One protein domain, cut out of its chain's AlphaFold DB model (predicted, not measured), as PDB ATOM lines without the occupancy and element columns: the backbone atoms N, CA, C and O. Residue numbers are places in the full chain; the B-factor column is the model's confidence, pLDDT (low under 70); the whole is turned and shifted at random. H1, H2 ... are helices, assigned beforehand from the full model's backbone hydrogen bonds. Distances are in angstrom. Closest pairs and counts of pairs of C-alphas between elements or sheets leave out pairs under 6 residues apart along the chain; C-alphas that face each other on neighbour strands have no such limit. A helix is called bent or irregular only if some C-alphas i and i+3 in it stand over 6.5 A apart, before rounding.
ATOM      1  N   VAL A 152     222.746  35.535  50.841       94.69
ATOM      2  CA  VAL A 152     222.367  35.622  52.262       94.69
ATOM      3  C   VAL A 152     221.279  34.604  52.635       94.69
ATOM      4  O   VAL A 152     221.493  33.851  53.589       94.69
ATOM      5  N   PRO A 153     220.162  34.454  51.888       93.50
ATOM      6  CA  PRO A 153     219.202  33.371  52.117       93.50
ATOM      7  C   PRO A 153     219.810  31.961  52.110       93.50
ATOM      8  O   PRO A 153     219.327  31.070  52.813       93.50
ATOM      9  N   ALA A 154     220.856  31.716  51.316       94.56
ATOM     10  CA  ALA A 154     221.540  30.429  51.324       94.56
ATOM     11  C   ALA A 154     222.342  30.230  52.615       94.56
ATOM     12  O   ALA A 154     222.215  29.173  53.224       94.56
ATOM     13  N   ILE A 155     223.065  31.248  53.083       96.44
ATOM     14  CA  ILE A 155     223.818  31.180  54.345       96.44
ATOM     15  C   ILE A 155     222.876  31.011  55.543       96.44
ATOM     16  O   ILE A 155     223.113  30.174  56.412       96.44
ATOM     17  N   LEU A 156     221.746  31.725  55.558       96.38
ATOM     18  CA  LEU A 156     220.725  31.555  56.594       96.38
ATOM     19  C   LEU A 156     220.147  30.128  56.606       96.38
ATOM     20  O   LEU A 156     219.830  29.605  57.674       96.38
ATOM     21  N   ARG A 157     220.048  29.444  55.458       95.88
ATOM     22  CA  ARG A 157     219.674  28.017  55.438       95.88
ATOM     23  C   ARG A 157     220.741  27.126  56.076       95.88
ATOM     24  O   ARG A 157     220.375  26.210  56.810       95.88
ATOM     25  N   GLU A 158     222.026  27.402  55.859       96.19
ATOM     26  CA  GLU A 158     223.114  26.653  56.508       96.19
ATOM     27  C   GLU A 158     223.102  26.852  58.035       96.19
ATOM     28  O   GLU A 158     223.203  25.889  58.801       96.19
ATOM     29  N   LEU A 159     222.873  28.085  58.498       96.88
ATOM     30  CA  LEU A 159     222.696  28.389  59.922       96.88
ATOM     31  C   LEU A 159     221.458  27.698  60.505       96.88
ATOM     32  O   LEU A 159     221.509  27.153  61.606       96.88
ATOM     33  N   ARG A 160     220.357  27.626  59.750       96.69
ATOM     34  CA  ARG A 160     219.171  26.856  60.151       96.69
ATOM     35  C   ARG A 160     219.472  25.359  60.274       96.69
ATOM     36  O   ARG A 160     218.971  24.712  61.191       96.69
ATOM     37  N   SER A 161     220.322  24.806  59.409       95.56
ATOM     38  CA  SER A 161     220.823  23.434  59.568       95.56
ATOM     39  C   SER A 161     221.677  23.279  60.836       95.56
ATOM     40  O   SER A 161     221.607  22.251  61.507       95.56
ATOM     41  N   ALA A 162     222.452  24.296  61.225       94.69
ATOM     42  CA  ALA A 162     223.172  24.290  62.501       94.69
ATOM     43  C   ALA A 162     222.221  24.290  63.716       94.69
ATOM     44  O   ALA A 162     222.506  23.604  64.698       94.69
ATOM     45  N   VAL A 163     221.060  24.957  63.626       96.44
ATOM     46  CA  VAL A 163     220.001  24.855  64.652       96.44
ATOM     47  C   VAL A 163     219.482  23.424  64.764       96.44
ATOM     48  O   VAL A 163     219.421  22.870  65.857       96.44
ATOM     49  N   GLN A 164     219.170  22.788  63.632       95.25
ATOM     50  CA  GLN A 164     218.682  21.401  63.600       95.25
ATOM     51  C   GLN A 164     219.694  20.403  64.180       95.25
ATOM     52  O   GLN A 164     219.301  19.402  64.772       95.25
ATOM     53  N   ARG A 165     220.993  20.686  64.036       94.44
ATOM     54  CA  ARG A 165     222.090  19.889  64.607       94.44
ATOM     55  C   ARG A 165     222.373  20.190  66.084       94.44
ATOM     56  O   ARG A 165     223.206  19.516  66.678       94.44
ATOM     57  N   GLY A 166     221.700  21.176  66.681       95.44
ATOM     58  CA  GLY A 166     221.903  21.567  68.080       95.44
ATOM     59  C   GLY A 166     223.146  22.429  68.328       95.44
ATOM     60  O   GLY A 166     223.528  22.618  69.477       95.44
ATOM     61  N   PHE A 167     223.771  22.967  67.277       95.44
ATOM     62  CA  PHE A 167     224.938  23.854  67.384       95.44
ATOM     63  C   PHE A 167     224.567  25.330  67.565       95.44
ATOM     64  O   PHE A 167     225.410  26.133  67.953       95.44
ATOM     65  N   LEU A 168     223.315  25.690  67.279       96.88
ATOM     66  CA  LEU A 168     222.792  27.048  67.377       96.88
ATOM     67  C   LEU A 168     221.392  27.014  67.996       96.88
ATOM     68  O   LEU A 168     220.588  26.142  67.675       96.88
ATOM     69  N   THR A 169     221.069  27.961  68.875       96.81
ATOM     70  CA  THR A 169     219.707  28.075  69.414       96.81
ATOM     71  C   THR A 169     218.795  28.791  68.420       96.81
ATOM     72  O   THR A 169     219.234  29.676  67.684       96.81
ATOM     73  N   GLN A 170     217.499  28.460  68.425       97.50
ATOM     74  CA  GLN A 170     216.519  29.135  67.568       97.50
ATOM     75  C   GLN A 170     216.480  30.652  67.829       97.50
ATOM     76  O   GLN A 170     216.470  31.435  66.887       97.50
ATOM     77  N   ALA A 171     216.553  31.070  69.099       97.06
ATOM     78  CA  ALA A 171     216.560  32.485  69.468       97.06
ATOM     79  C   ALA A 171     217.761  33.244  68.878       97.06
ATOM     80  O   ALA A 171     217.588  34.339  68.344       97.06
ATOM     81  N   ARG A 172     218.967  32.653  68.921       97.06
ATOM     82  CA  ARG A 172     220.160  33.272  68.326       97.06
ATOM     83  C   ARG A 172     220.076  33.294  66.801       97.06
ATOM     84  O   ARG A 172     220.459  34.285  66.192       97.06
ATOM     85  N   TYR A 173     219.529  32.250  66.180       97.56
ATOM     86  CA  TYR A 173     219.252  32.251  64.742       97.56
ATOM     87  C   TYR A 173     218.311  33.398  64.332       97.56
ATOM     88  O   TYR A 173     218.596  34.105  63.368       97.56
ATOM     89  N   ASP A 174     217.217  33.614  65.068       97.00
ATOM     90  CA  ASP A 174     216.245  34.675  64.771       97.00
ATOM     91  C   ASP A 174     216.823  36.082  64.999       97.00
ATOM     92  O   ASP A 174     216.390  37.056  64.381       97.00
ATOM     93  N   GLU A 175     217.802  36.217  65.893       97.25
ATOM     94  CA  GLU A 175     218.587  37.438  66.063       97.25
ATOM     95  C   GLU A 175     219.499  37.690  64.858       97.25
ATOM     96  O   GLU A 175     219.366  38.734  64.226       97.25
ATOM     97  N   ILE A 176     220.306  36.704  64.453       96.00
ATOM     98  CA  ILE A 176     221.178  36.792  63.267       96.00
ATOM     99  C   ILE A 176     220.356  37.112  62.008       96.00
ATOM    100  O   ILE A 176     220.714  37.981  61.214       96.00
ATOM    101  N   ALA A 177     219.210  36.452  61.821       95.62
ATOM    102  CA  ALA A 177     218.340  36.703  60.674       95.62
ATOM    103  C   ALA A 177     217.825  38.154  60.632       95.62
ATOM    104  O   ALA A 177     217.686  38.719  59.548       95.62
ATOM    105  N   ARG A 178     217.567  38.768  61.794       96.56
ATOM    106  CA  ARG A 178     217.187  40.186  61.896       96.56
ATOM    107  C   ARG A 178     218.379  41.113  61.689       96.56
ATOM    108  O   ARG A 178     218.242  42.090  60.959       96.56
ATOM    109  N   GLU A 179     219.532  40.794  62.278       95.62
ATOM    110  CA  GLU A 179     220.783  41.552  62.132       95.62
ATOM    111  C   GLU A 179     221.217  41.678  60.665       95.62
ATOM    112  O   GLU A 179     221.850  42.667  60.319       95.62
ATOM    113  N   HIS A 180     220.878  40.711  59.804       94.62
ATOM    114  CA  HIS A 180     221.267  40.671  58.385       94.62
ATOM    115  C   HIS A 180     220.106  40.838  57.389       94.62
ATOM    116  O   HIS A 180     220.284  40.637  56.184       94.62
ATOM    117  N   ALA A 181     218.915  41.222  57.857       92.38
ATOM    118  CA  ALA A 181     217.727  41.359  57.009       92.38
ATOM    119  C   ALA A 181     217.876  42.440  55.918       92.38
ATOM    120  O   ALA A 181     217.270  42.345  54.852       92.38
ATOM    121  N   ASP A 182     218.707  43.455  56.161       91.25
ATOM    122  CA  ASP A 182     219.007  44.550  55.237       91.25
ATOM    123  C   ASP A 182     219.783  44.112  53.988       91.25
ATOM    124  O   ASP A 182     219.700  44.794  52.963       91.25
ATOM    125  N   LEU A 183     220.496  42.982  54.056       92.81
ATOM    126  CA  LEU A 183     221.317  42.456  52.962       92.81
ATOM    127  C   LEU A 183     220.520  41.605  51.966       92.81
ATOM    128  O   LEU A 183     220.889  41.528  50.797       92.81
ATOM    129  N   VAL A 184     219.424  40.982  52.409       90.88
ATOM    130  CA  VAL A 184     218.567  40.091  51.601       90.88
ATOM    131  C   VAL A 184     218.048  40.732  50.301       90.88
ATOM    132  O   VAL A 184     218.086  40.065  49.270       90.88
ATOM    133  N   PRO A 185     217.573  41.991  50.286       88.62
ATOM    134  CA  PRO A 185     217.046  42.602  49.066       88.62
ATOM    135  C   PRO A 185     218.128  43.157  48.124       88.62
ATOM    136  O   PRO A 185     217.781  43.743  47.103       88.62
ATOM    137  N   LEU A 186     219.419  43.035  48.453       90.25
ATOM    138  CA  LEU A 186     220.489  43.613  47.640       90.25
ATOM    139  C   LEU A 186     220.852  42.727  46.438       90.25
ATOM    140  O   LEU A 186     220.941  41.503  46.530       90.25
ATOM    141  N   PHE A 187     221.130  43.369  45.313       88.69
ATOM    142  CA  PHE A 187     221.925  42.842  44.217       88.69
ATOM    143  C   PHE A 187     223.388  43.145  44.473       88.69
ATOM    144  O   PHE A 187     223.736  44.281  44.790       88.69
ATOM    145  N   PHE A 188     224.251  42.160  44.266       87.50
ATOM    146  CA  PHE A 188     225.686  42.377  44.325       87.50
ATOM    147  C   PHE A 188     226.255  42.400  42.915       87.50
ATOM    148  O   PHE A 188     226.103  41.447  42.147       87.50
ATOM    149  N   ARG A 189     226.920  43.498  42.557       84.31
ATOM    150  CA  ARG A 189     227.654  43.553  41.290       84.31
ATOM    151  C   ARG A 189     228.864  42.613  41.337       84.31
ATOM    152  O   ARG A 189     229.381  42.346  42.427       84.31
ATOM    153  N   PRO A 190     229.356  42.142  40.181       81.19
ATOM    154  CA  PRO A 190     230.551  41.323  40.158       81.19
ATOM    155  C   PRO A 190     231.792  42.004  40.732       81.19
ATOM    156  O   PRO A 190     231.943  43.226  40.635       81.19
ATOM    157  N   THR A 191     232.688  41.207  41.307       69.50
ATOM    158  CA  THR A 191     234.034  41.649  41.684       69.50
ATOM    159  C   THR A 191     234.963  41.520  40.473       69.50
ATOM    160  O   THR A 191     234.848  40.607  39.657       69.50
ATOM    161  N   GLY A 192     235.904  42.456  40.330       57.56
ATOM    162  CA  GLY A 192     236.948  42.388  39.297       57.56
ATOM    163  C   GLY A 192     238.085  41.410  39.628       57.56
ATOM    164  O   GLY A 192     239.122  41.440  38.970       57.56
ATOM    165  N   ALA A 193     237.946  40.589  40.674       57.31
ATOM    166  CA  ALA A 193     239.018  39.737  41.177       57.31
ATOM    167  C   ALA A 193     239.237  38.504  40.268       57.31
ATOM    168  O   ALA A 193     238.255  37.870  39.876       57.31
ATOM    169  N   PRO A 194     240.494  38.119  39.947       51.34
ATOM    170  CA  PRO A 194     240.855  36.994  39.063       51.34
ATOM    171  C   PRO A 194     240.089  35.683  39.298       51.34
ATOM    172  O   PRO A 194     239.551  35.118  38.351       51.34
ATOM    173  N   ALA A 195     239.955  35.254  40.555       51.72
ATOM    174  CA  ALA A 195     239.284  34.002  40.935       51.72
ATOM    175  C   ALA A 195     237.739  34.041  40.807       51.72
ATOM    176  O   ALA A 195     237.053  33.015  40.876       51.72
ATOM    177  N   GLU A 196     237.168  35.235  40.619       58.78
ATOM    178  CA  GLU A 196     235.729  35.509  40.728       58.78
ATOM    179  C   GLU A 196     235.136  36.141  39.460       58.78
ATOM    180  O   GLU A 196     233.969  36.533  39.462       58.78
ATOM    181  N   HIS A 197     235.909  36.213  38.365       56.78
ATOM    182  CA  HIS A 197     235.551  36.955  37.151       56.78
ATOM    183  C   HIS A 197     234.097  36.719  36.709       56.78
ATOM    184  O   HIS A 197     233.688  35.608  36.366       56.78
ATOM    185  N   GLY A 198     233.316  37.804  36.723       61.72
ATOM    186  CA  GLY A 198     231.926  37.840  36.265       61.72
ATOM    187  C   GLY A 198     230.873  37.369  37.276       61.72
ATOM    188  O   GLY A 198     229.682  37.441  36.968       61.72
ATOM    189  N   ARG A 199     231.262  36.918  38.477       75.19
ATOM    190  CA  ARG A 199     230.323  36.494  39.530       75.19
ATOM    191  C   ARG A 199     230.018  37.629  40.490       75.19
ATOM    192  O   ARG A 199     230.922  38.365  40.862       75.19
ATOM    193  N   ALA A 200     228.759  37.720  40.917       85.69
ATOM    194  CA  ALA A 200     228.327  38.617  41.984       85.69
ATOM    195  C   ALA A 200     229.185  38.427  43.249       85.69
ATOM    196  O   ALA A 200     229.528  37.293  43.599       85.69
ATOM    197  N   ALA A 201     229.534  39.534  43.909       88.06
ATOM    198  CA  ALA A 201     230.461  39.542  45.041       88.06
ATOM    199  C   ALA A 201     230.029  38.602  46.182       88.06
ATOM    200  O   ALA A 201     230.827  37.833  46.711       88.06
ATOM    201  N   ASP A 202     228.742  38.606  46.518       92.06
ATOM    202  CA  ASP A 202     228.161  37.762  47.564       92.06
ATOM    203  C   ASP A 202     228.201  36.265  47.217       92.06
ATOM    204  O   ASP A 202     228.531  35.422  48.054       92.06
ATOM    205  N   ALA A 203     227.910  35.927  45.961       90.69
ATOM    206  CA  ALA A 203     227.951  34.564  45.456       90.69
ATOM    207  C   ALA A 203     229.377  34.002  45.467       90.69
ATOM    208  O   ALA A 203     229.571  32.804  45.701       90.69
ATOM    209  N   ALA A 204     230.374  34.851  45.223       89.25
ATOM    210  CA  ALA A 204     231.769  34.457  45.274       89.25
ATOM    211  C   ALA A 204     232.222  34.146  46.711       89.25
ATOM    212  O   ALA A 204     232.775  33.066  46.944       89.25
ATOM    213  N   VAL A 205     231.848  34.991  47.682       92.00
ATOM    214  CA  VAL A 205     232.045  34.716  49.116       92.00
ATOM    215  C   VAL A 205     231.388  33.392  49.504       92.00
ATOM    216  O   VAL A 205     232.065  32.478  49.972       92.00
ATOM    217  N   LEU A 206     230.088  33.220  49.244       92.94
ATOM    218  CA  LEU A 206     229.377  31.987  49.596       92.94
ATOM    219  C   LEU A 206     230.043  30.741  49.003       92.94
ATOM    220  O   LEU A 206     230.198  29.730  49.691       92.94
ATOM    221  N   ARG A 207     230.444  30.800  47.731       89.69
ATOM    222  CA  ARG A 207     231.150  29.697  47.074       89.69
ATOM    223  C   ARG A 207     232.454  29.378  47.786       89.69
ATOM    224  O   ARG A 207     232.705  28.205  48.029       89.69
ATOM    225  N   ARG A 208     233.255  30.384  48.136       90.38
ATOM    226  CA  ARG A 208     234.543  30.188  48.804       90.38
ATOM    227  C   ARG A 208     234.380  29.469  50.144       90.38
ATOM    228  O   ARG A 208     235.048  28.469  50.393       90.38
ATOM    229  N   TYR A 209     233.422  29.907  50.961       93.94
ATOM    230  CA  TYR A 209     233.133  29.276  52.254       93.94
ATOM    231  C   TYR A 209     232.540  27.872  52.104       93.94
ATOM    232  O   TYR A 209     232.869  26.983  52.891       93.94
ATOM    233  N   ARG A 210     231.697  27.639  51.089       92.25
ATOM    234  CA  ARG A 210     231.184  26.298  50.768       92.25
ATOM    235  C   ARG A 210     232.278  25.361  50.288       92.25
ATOM    236  O   ARG A 210     232.333  24.228  50.757       92.25
ATOM    237  N   ASN A 211     233.144  25.830  49.394       90.00
ATOM    238  CA  ASN A 211     234.273  25.061  48.894       90.00
ATOM    239  C   ASN A 211     235.166  24.638  50.063       90.00
ATOM    240  O   ASN A 211     235.444  23.454  50.202       90.00
ATOM    241  N   PHE A 212     235.482  25.555  50.984       92.25
ATOM    242  CA  PHE A 212     236.272  25.214  52.164       92.25
ATOM    243  C   PHE A 212     235.631  24.100  53.005       92.25
ATOM    244  O   PHE A 212     236.306  23.145  53.365       92.25
ATOM    245  N   VAL A 213     234.323  24.159  53.272       91.25
ATOM    246  CA  VAL A 213     233.626  23.108  54.046       91.25
ATOM    247  C   VAL A 213     233.611  21.757  53.318       91.25
ATOM    248  O   VAL A 213     233.582  20.712  53.969       91.25
ATOM    249  N   GLN A 214     233.618  21.762  51.985       88.25
ATOM    250  CA  GLN A 214     233.561  20.552  51.162       88.25
ATOM    251  C   GLN A 214     234.933  19.919  50.922       88.25
ATOM    252  O   GLN A 214     235.044  18.696  50.913       88.25
ATOM    253  N   THR A 215     235.964  20.734  50.702       84.50
ATOM    254  CA  THR A 215     237.272  20.284  50.203       84.50
ATOM    255  C   THR A 215     238.430  20.625  51.136       84.50
ATOM    256  O   THR A 215     239.521  20.089  50.967       84.50
ATOM    257  N   GLY A 216     238.227  21.513  52.112       87.00
ATOM    258  CA  GLY A 216     239.304  22.094  52.916       87.00
ATOM    259  C   GLY A 216     240.147  23.118  52.160       87.00
ATOM    260  O   GLY A 216     241.198  23.525  52.648       87.00
ATOM    261  N   LEU A 217     239.722  23.553  50.974       85.62
ATOM    262  CA  LEU A 217     240.462  24.514  50.164       85.62
ATOM    263  C   LEU A 217     239.741  25.859  50.132       85.62
ATOM    264  O   LEU A 217     238.550  25.941  49.842       85.62
ATOM    265  N   TRP A 218     240.490  26.926  50.407       81.19
ATOM    266  CA  TRP A 218     240.016  28.303  50.230       81.19
ATOM    267  C   TRP A 218     240.080  28.769  48.774       81.19
ATOM    268  O   TRP A 218     239.398  29.720  48.407       81.19
ATOM    269  N   MET A 219     240.885  28.092  47.957       75.00
ATOM    270  CA  MET A 219     241.030  28.324  46.523       75.00
ATOM    271  C   MET A 219     240.426  27.176  45.722       75.00
ATOM    272  O   MET A 219     240.159  26.090  46.247       75.00
ATOM    273  N   GLU A 220     240.197  27.415  44.439       74.56
ATOM    274  CA  GLU A 220     239.686  26.378  43.553       74.56
ATOM    275  C   GLU A 220     240.741  25.289  43.327       74.56
ATOM    276  O   GLU A 220     241.942  25.554  43.290       74.56
ATOM    277  N   SER A 221     240.297  24.044  43.135       73.75
ATOM    278  CA  SER A 221     241.205  22.896  42.955       73.75
ATOM    279  C   SER A 221     242.196  23.104  41.797       73.75
ATOM    280  O   SER A 221     243.370  22.756  41.906       73.75
ATOM    281  N   ALA A 222     241.753  23.752  40.714       77.12
ATOM    282  CA  ALA A 222     242.606  24.085  39.574       77.12
ATOM    283  C   ALA A 222     243.680  25.137  39.914       77.12
ATOM    284  O   ALA A 222     244.820  25.005  39.475       77.12
ATOM    285  N   GLU A 223     243.344  26.151  40.717       79.44
ATOM    286  CA  GLU A 223     244.301  27.172  41.172       79.44
ATOM    287  C   GLU A 223     245.353  26.550  42.095       79.44
ATOM    288  O   GLU A 223     246.545  26.818  41.962       79.44
ATOM    289  N   MET A 224     244.931  25.633  42.969       82.12
ATOM    290  CA  MET A 224     245.829  24.894  43.855       82.12
ATOM    291  C   MET A 224     246.802  23.995  43.077       82.12
ATOM    292  O   MET A 224     247.995  23.965  43.374       82.12
ATOM    293  N   GLN A 225     246.330  23.311  42.029       82.31
ATOM    294  CA  GLN A 225     247.192  22.527  41.137       82.31
ATOM    295  C   GLN A 225     248.208  23.395  40.392       82.31
ATOM    296  O   GLN A 225     249.374  23.014  40.285       82.31
ATOM    297  N   GLN A 226     247.785  24.563  39.902       86.62
ATOM    298  CA  GLN A 226     248.685  25.516  39.255       86.62
ATOM    299  C   GLN A 226     249.748  26.030  40.226       86.62
ATOM    300  O   GLN A 226     250.919  26.085  39.857       86.62
ATOM    301  N   GLU A 227     249.375  26.342  41.467       85.56
ATOM    302  CA  GLU A 227     250.322  26.804  42.482       85.56
ATOM    303  C   GLU A 227     251.318  25.705  42.879       85.56
ATOM    304  O   GLU A 227     252.522  25.955  42.923       85.56
ATOM    305  N   MET A 228     250.860  24.459  43.056       87.12
ATOM    306  CA  MET A 228     251.758  23.315  43.266       87.12
ATOM    307  C   MET A 228     252.737  23.136  42.105       87.12
ATOM    308  O   MET A 228     253.935  22.964  42.331       87.12
ATOM    309  N   MET A 229     252.254  23.199  40.860       90.44
ATOM    310  CA  MET A 229     253.114  23.115  39.677       90.44
ATOM    311  C   MET A 229     254.107  24.277  39.613       90.44
ATOM    312  O   MET A 229     255.267  24.060  39.272       90.44
ATOM    313  N   ARG A 230     253.683  25.494  39.973       92.19
ATOM    314  CA  ARG A 230     254.538  26.684  40.012       92.19
ATOM    315  C   ARG A 230     255.665  26.527  41.031       92.19
ATOM    316  O   ARG A 230     256.820  26.783  40.696       92.19
ATOM    317  N   LEU A 231     255.346  26.081  42.246       91.81
ATOM    318  CA  LEU A 231     256.325  25.839  43.310       91.81
ATOM    319  C   LEU A 231     257.291  24.707  42.937       91.81
ATOM    320  O   LEU A 231     258.505  24.855  43.089       91.81
ATOM    321  N   ALA A 232     256.775  23.614  42.368       90.00
ATOM    322  CA  ALA A 232     257.591  22.502  41.890       90.00
ATOM    323  C   ALA A 232     258.538  22.922  40.754       90.00
ATOM    324  O   ALA A 232     259.720  22.586  40.786       90.00
ATOM    325  N   ALA A 233     258.050  23.700  39.783       92.56
ATOM    326  CA  ALA A 233     258.860  24.221  38.683       92.56
ATOM    327  C   ALA A 233     259.934  25.214  39.161       92.56
ATOM    328  O   ALA A 233     261.023  25.261  38.594       92.56
ATOM    329  N   ALA A 234     259.647  25.979  40.218       92.81
ATOM    330  CA  ALA A 234     260.605  26.881  40.853       92.81
ATOM    331  C   ALA A 234     261.635  26.157  41.745       92.81
ATOM    332  O   ALA A 234     262.577  26.792  42.216       92.81
ATOM    333  N   GLY A 235     261.471  24.849  41.992       92.19
ATOM    334  CA  GLY A 235     262.302  24.093  42.932       92.19
ATOM    335  C   GLY A 235     262.096  24.499  44.397       92.19
ATOM    336  O   GLY A 235     262.942  24.194  45.238       92.19
ATOM    337  N   ASP A 236     260.991  25.178  44.716       93.00
ATOM    338  CA  ASP A 236     260.690  25.679  46.057       93.00
ATOM    339  C   ASP A 236     260.090  24.571  46.935       93.00
ATOM    340  O   ASP A 236     258.877  24.454  47.133       93.00
ATOM    341  N   GLN A 237     260.970  23.718  47.463       90.06
ATOM    342  CA  GLN A 237     260.578  22.640  48.370       90.06
ATOM    343  C   GLN A 237     259.967  23.161  49.677       90.06
ATOM    344  O   GLN A 237     259.085  22.507  50.231       90.06
ATOM    345  N   ALA A 238     260.400  24.327  50.166       91.69
ATOM    346  CA  ALA A 238     259.853  24.913  51.385       91.69
ATOM    347  C   ALA A 238     258.391  25.335  51.179       91.69
ATOM    348  O   ALA A 238     257.541  25.003  52.007       91.69
ATOM    349  N   GLY A 239     258.086  25.975  50.046       89.06
ATOM    350  CA  GLY A 239     256.721  26.324  49.659       89.06
ATOM    351  C   GLY A 239     255.815  25.099  49.505       89.06
ATOM    352  O   GLY A 239     254.689  25.107  50.000       89.06
ATOM    353  N   LEU A 240     256.308  24.011  48.899       89.44
ATOM    354  CA  LEU A 240     255.549  22.756  48.788       89.44
ATOM    355  C   LEU A 240     255.249  22.122  50.155       89.44
ATOM    356  O   LEU A 240     254.119  21.699  50.393       89.44
ATOM    357  N   ILE A 241     256.231  22.088  51.064       91.19
ATOM    358  CA  ILE A 241     256.039  21.569  52.428       91.19
ATOM    359  C   ILE A 241     255.023  22.429  53.185       91.19
ATOM    360  O   ILE A 241     254.135  21.893  53.847       91.19
ATOM    361  N   GLN A 242     255.117  23.755  53.072       89.38
ATOM    362  CA  GLN A 242     254.181  24.668  53.723       89.38
ATOM    363  C   GLN A 242     252.754  24.479  53.197       89.38
ATOM    364  O   GLN A 242     251.812  24.417  53.987       89.38
ATOM    365  N   LEU A 243     252.593  24.344  51.880       87.88
ATOM    366  CA  LEU A 243     251.295  24.094  51.267       87.88
ATOM    367  C   LEU A 243     250.715  22.751  51.730       87.88
ATOM    368  O   LEU A 243     249.548  22.686  52.106       87.88
ATOM    369  N   GLN A 244     251.530  21.694  51.792       87.44
ATOM    370  CA  GLN A 244     251.098  20.396  52.315       87.44
ATOM    371  C   GLN A 244     250.654  20.483  53.784       87.44
ATOM    372  O   GLN A 244     249.585  19.984  54.133       87.44
ATOM    373  N   GLN A 245     251.423  21.165  54.638       89.31
ATOM    374  CA  GLN A 245     251.053  21.374  56.041       89.31
ATOM    375  C   GLN A 245     249.736  22.147  56.174       89.31
ATOM    376  O   GLN A 245     248.912  21.820  57.028       89.31
ATOM    377  N   GLN A 246     249.501  23.144  55.316       88.00
ATOM    378  CA  GLN A 246     248.221  23.854  55.274       88.00
ATOM    379  C   GLN A 246     247.064  22.926  54.892       88.00
ATOM    380  O   GLN A 246     246.005  23.002  55.512       88.00
ATOM    381  N   LEU A 247     247.250  22.023  53.923       87.31
ATOM    382  CA  LEU A 247     246.225  21.046  53.544       87.31
ATOM    383  C   LEU A 247     245.866  20.119  54.712       87.31
ATOM    384  O   LEU A 247     244.687  19.928  55.005       87.31
ATOM    385  N   GLU A 248     246.864  19.598  55.423       88.31
ATOM    386  CA  GLU A 248     246.656  18.730  56.592       88.31
ATOM    387  C   GLU A 248     245.923  19.460  57.732       88.31
ATOM    388  O   GLU A 248     244.978  18.930  58.332       88.31
ATOM    389  N   GLN A 249     246.298  20.715  57.996       89.81
ATOM    390  CA  GLN A 249     245.600  21.569  58.962       89.81
ATOM    391  C   GLN A 249     244.152  21.837  58.539       89.81
ATOM    392  O   GLN A 249     243.242  21.790  59.371       89.81
ATOM    393  N   ASN A 250     243.915  22.068  57.248       91.38
ATOM    394  CA  ASN A 250     242.578  22.334  56.736       91.38
ATOM    395  C   ASN A 250     241.662  21.116  56.840       91.38
ATOM    396  O   ASN A 250     240.502  21.286  57.205       91.38
ATOM    397  N   VAL A 251     242.158  19.898  56.599       89.19
ATOM    398  CA  VAL A 251     241.375  18.664  56.807       89.19
ATOM    399  C   VAL A 251     240.897  18.573  58.256       89.19
ATOM    400  O   VAL A 251     239.710  18.360  58.513       89.19
ATOM    401  N   SER A 252     241.803  18.822  59.205       89.75
ATOM    402  CA  SER A 252     241.477  18.823  60.634       89.75
ATOM    403  C   SER A 252     240.439  19.900  60.970       89.75
ATOM    404  O   SER A 252     239.472  19.644  61.691       89.75
ATOM    405  N   ARG A 253     240.589  21.101  60.398       91.56
ATOM    406  CA  ARG A 253     239.646  22.210  60.579       91.56
ATOM    407  C   ARG A 253     238.271  21.895  59.994       91.56
ATOM    408  O   ARG A 253     237.270  22.146  60.655       91.56
ATOM    409  N   VAL A 254     238.188  21.314  58.800       92.38
ATOM    410  CA  VAL A 254     236.910  20.904  58.192       92.38
ATOM    411  C   VAL A 254     236.205  19.869  59.059       92.38
ATOM    412  O   VAL A 254     235.005  19.991  59.298       92.38
ATOM    413  N   GLN A 255     236.941  18.896  59.597       91.06
ATOM    414  CA  GLN A 255     236.371  17.910  60.509       91.06
ATOM    415  C   GLN A 255     235.807  18.570  61.780       91.06
ATOM    416  O   GLN A 255     234.703  18.231  62.214       91.06
ATOM    417  N   GLN A 256     236.513  19.556  62.344       92.00
ATOM    418  CA  GLN A 256     236.007  20.351  63.467       92.00
ATOM    419  C   GLN A 256     234.742  21.124  63.089       92.00
ATOM    420  O   GLN A 256     233.756  21.063  63.820       92.00
ATOM    421  N   LEU A 257     234.722  21.798  61.936       92.69
ATOM    422  CA  LEU A 257     233.532  22.504  61.460       92.69
ATOM    423  C   LEU A 257     232.340  21.543  61.321       92.69
ATOM    424  O   LEU A 257     231.240  21.836  61.767       92.69
ATOM    425  N   GLN A 258     232.530  20.351  60.766       89.19
ATOM    426  CA  GLN A 258     231.422  19.412  60.569       89.19
ATOM    427  C   GLN A 258     230.820  18.881  61.881       89.19
ATOM    428  O   GLN A 258     229.637  18.531  61.909       89.19
ATOM    429  N   THR A 259     231.610  18.836  62.956       91.06
ATOM    430  CA  THR A 259     231.256  18.150  64.211       91.06
ATOM    431  C   THR A 259     231.009  19.077  65.398       91.06
ATOM    432  O   THR A 259     230.534  18.611  66.434       91.06
ATOM    433  N   THR A 260     231.294  20.374  65.273       92.94
ATOM    434  CA  THR A 260     231.231  21.330  66.388       92.94
ATOM    435  C   THR A 260     230.450  22.596  66.041       92.94
ATOM    436  O   THR A 260     230.097  22.848  64.888       92.94
ATOM    437  N   ALA A 261     230.224  23.441  67.051       92.19
ATOM    438  CA  ALA A 261     229.604  24.752  66.881       92.19
ATOM    439  C   ALA A 261     230.447  25.746  66.060       92.19
ATOM    440  O   ALA A 261     229.901  26.747  65.610       92.19
ATOM    441  N   ALA A 262     231.720  25.448  65.767       93.50
ATOM    442  CA  ALA A 262     232.581  26.304  64.947       93.50
ATOM    443  C   ALA A 262     232.036  26.535  63.521       93.50
ATOM    444  O   ALA A 262     232.390  27.514  62.870       93.50
ATOM    445  N   ILE A 263     231.137  25.670  63.025       95.25
ATOM    446  CA  ILE A 263     230.424  25.905  61.758       95.25
ATOM    447  C   ILE A 263     229.529  27.141  61.790       95.25
ATOM    448  O   ILE A 263     229.289  27.738  60.746       95.25
ATOM    449  N   VAL A 264     229.018  27.516  62.964       96.44
ATOM    450  CA  VAL A 264     228.214  28.727  63.127       96.44
ATOM    451  C   VAL A 264     229.095  29.938  62.862       96.44
ATOM    452  O   VAL A 264     228.752  30.735  61.994       96.44
ATOM    453  N   ASP A 265     230.249  30.018  63.526       96.12
ATOM    454  CA  ASP A 265     231.208  31.112  63.346       96.12
ATOM    455  C   ASP A 265     231.688  31.193  61.892       96.12
ATOM    456  O   ASP A 265     231.677  32.265  61.303       96.12
ATOM    457  N   HIS A 266     231.960  30.049  61.251       96.31
ATOM    458  CA  HIS A 266     232.316  29.993  59.826       96.31
ATOM    459  C   HIS A 266     231.262  30.637  58.913       96.31
ATOM    460  O   HIS A 266     231.597  31.356  57.972       96.31
ATOM    461  N   TRP A 267     229.972  30.400  59.167       97.25
ATOM    462  CA  TRP A 267     228.908  31.042  58.391       97.25
ATOM    463  C   TRP A 267     228.687  32.505  58.784       97.25
ATOM    464  O   TRP A 267     228.352  33.313  57.916       97.25
ATOM    465  N   LEU A 268     228.902  32.871  60.048       97.31
ATOM    466  CA  LEU A 268     228.857  34.265  60.490       97.31
ATOM    467  C   LEU A 268     229.971  35.097  59.849       97.31
ATOM    468  O   LEU A 268     229.691  36.196  59.377       97.31
ATOM    469  N   ASP A 269     231.179  34.548  59.724       97.38
ATOM    470  CA  ASP A 269     232.291  35.170  59.003       97.38
ATOM    471  C   ASP A 269     231.911  35.440  57.538       97.38
ATOM    472  O   ASP A 269     232.133  36.536  57.020       97.38
ATOM    473  N   SER A 270     231.222  34.491  56.888       96.50
ATOM    474  CA  SER A 270     230.729  34.690  55.519       96.50
ATOM    475  C   SER A 270     229.693  35.821  55.410       96.50
ATOM    476  O   SER A 270     229.721  36.597  54.454       96.50
ATOM    477  N   LEU A 271     228.802  35.974  56.402       97.06
ATOM    478  CA  LEU A 271     227.841  37.083  56.447       97.06
ATOM    479  C   LEU A 271     228.525  38.420  56.732       97.06
ATOM    480  O   LEU A 271     228.136  39.439  56.155       97.06
ATOM    481  N   ALA A 272     229.527  38.429  57.611       96.38
ATOM    482  CA  ALA A 272     230.317  39.611  57.924       96.38
ATOM    483  C   ALA A 272     231.072  40.112  56.686       96.38
ATOM    484  O   ALA A 272     231.083  41.311  56.412       96.38
ATOM    485  N   GLU A 273     231.622  39.202  55.885       95.31
ATOM    486  CA  GLU A 273     232.299  39.547  54.638       95.31
ATOM    487  C   GLU A 273     231.336  40.083  53.573       95.31
ATOM    488  O   GLU A 273     231.603  41.123  52.973       95.31
ATOM    489  N   ILE A 274     230.165  39.461  53.390       94.75
ATOM    490  CA  ILE A 274     229.128  40.005  52.495       94.75
ATOM    491  C   ILE A 274     228.691  41.401  52.954       94.75
ATOM    492  O   ILE A 274     228.531  42.305  52.131       94.75
ATOM    493  N   ARG A 275     228.530  41.608  54.267       95.25
ATOM    494  CA  ARG A 275     228.206  42.922  54.833       95.25
ATOM    495  C   ARG A 275     229.300  43.946  54.542       95.25
ATOM    496  O   ARG A 275     228.969  45.077  54.207       95.25
ATOM    497  N   ALA A 276     230.571  43.564  54.642       93.69
ATOM    498  CA  ALA A 276     231.695  44.443  54.326       93.69
ATOM    499  C   ALA A 276     231.728  44.840  52.840       93.69
ATOM    500  O   ALA A 276     232.119  45.958  52.519       93.69
ATOM    501  N   LEU A 277     231.262  43.965  51.944       91.12
ATOM    502  CA  LEU A 277     231.158  44.236  50.505       91.12
ATOM    503  C   LEU A 277     229.918  45.059  50.127       91.12
ATOM    504  O   LEU A 277     229.901  45.694  49.073       91.12
ATOM    505  N   ALA A 278     228.874  45.061  50.958       90.69
ATOM    506  CA  ALA A 278     227.598  45.703  50.647       90.69
ATOM    507  C   ALA A 278     227.692  47.210  50.321       90.69
ATOM    508  O   ALA A 278     227.026  47.619  49.374       90.69
ATOM    509  N   PRO A 279     228.512  48.040  50.999       89.25
ATOM    510  CA  PRO A 279     228.639  49.459  50.653       89.25
ATOM    511  C   PRO A 279     229.193  49.706  49.247       89.25
ATOM    512  O   PRO A 279     228.821  50.680  48.599       89.25
ATOM    513  N   GLU A 280     230.088  48.838  48.773       87.06
ATOM    514  CA  GLU A 280     230.772  49.015  47.489       87.06
ATOM    515  C   GLU A 280     230.114  48.235  46.351       87.06
ATOM    516  O   GLU A 280     230.230  48.618  45.186       87.06
ATOM    517  N   HIS A 281     229.452  47.122  46.660       87.31
ATOM    518  CA  HIS A 281     228.934  46.193  45.661       87.31
ATOM    519  C   HIS A 281     227.436  45.924  45.769       87.31
ATOM    520  O   HIS A 281     226.888  45.372  44.819       87.31
ATOM    521  N   GLY A 282     226.788  46.295  46.875       88.25
ATOM    522  CA  GLY A 282     225.380  46.028  47.153       88.25
ATOM    523  C   GLY A 282     224.458  47.164  46.711       88.25
ATOM    524  O   GLY A 282     224.587  48.302  47.151       88.25
TER     525      GLY A 282
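AT A GLANCE: This is residues 152 to 282 of the 301 residues of an uncharacterized protein of Spirochaeta africana (strain ATCC 700263 / DSM 8902 / Z-7692) (UniProt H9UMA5). Picture two parts joined at one corner: four helices, H2, H1, H6 and H3, side by side in a zigzag row with each running opposite to the next, and a helical hairpin of H4 and the longest helix, H5, that reaches away from the H3 and H6 end of the row as an arm. A long link, residues 180 to 200, passes from the end of H2 to the start of H3. The printed part has 131 residues with six named helices, H1 to H6 in chain order, and no named strand: the class is all helix, and the helix packing is mostly aligned. The whole is only just loose, close to compact, with a radius of gyration of the C-alphas of 17.0 A, and only just flat, spanning 53 by 34 by 17 A.

HOW THE PARTS SIT: Start at H5, residues 237 to 259. Its residues 237 to 240 touch residues 228 to 232 of H4, residues 221 to 233; look at the closest C-alphas, Leu 231 and Leu 240, 6.3 A apart. This hairpin has a shallow tilt of 24 degrees, opposite ways. Near its other end, H5 touches H3, residues 201 to 215, about perpendicular at 89 degrees; the closest C-alphas are those of Val 213 and Val 254, 5.7 A. H5 and H6, residues 262 to 281, touch only at the corner, and only just, with 3 pairs of C-alphas within 8 A; the closest are those of Leu 257 and Ile 263, 4.6 A. H3 touches H6 at a shallow tilt of 22 degrees, opposite ways, with the C-alphas of Asp 202 and Ile 274 closest at 5.5 A. Residues 263 to 271 of H6 touch H1, residues 152 to 164, at a shallow tilt of 14 degrees, opposite ways; the closest C-alphas are those of Leu 159 and Val 264, 6.4 A. H1 and H2, residues 170 to 179, form a hairpin, closest at the C-alphas of Val 163 and Gln 170, 6.2 A. H2 and H6 are apart. In H1 to H5 every O i to N i+4 pair is within hydrogen-bond range; in H6, 14 of 16 are.

IN THESE COORDINATES: Find C-alpha 237 at (260.578, 22.640, 48.370); from there H5 runs 33.6 A to C-alpha 259 at (231.256, 18.150, 64.211). H6 covers 27.9 A and ends at C-alpha 281, (228.934, 46.193, 45.661); it is irregular, but only just, with C-alphas 276 and 279 6.9 A apart. H3 measures 21.1 A, H1 18.6 A, H4 18.2 A and H2 14.2 A.

THE WHOLE: The two C-alphas farthest apart, those of Ala 171 and Gly 235, are 53.5 A apart. The printed part has no cut. The link from H2 to H3 is long; the other four are tight. Look for low confidence at residues 191 to 198, under 70.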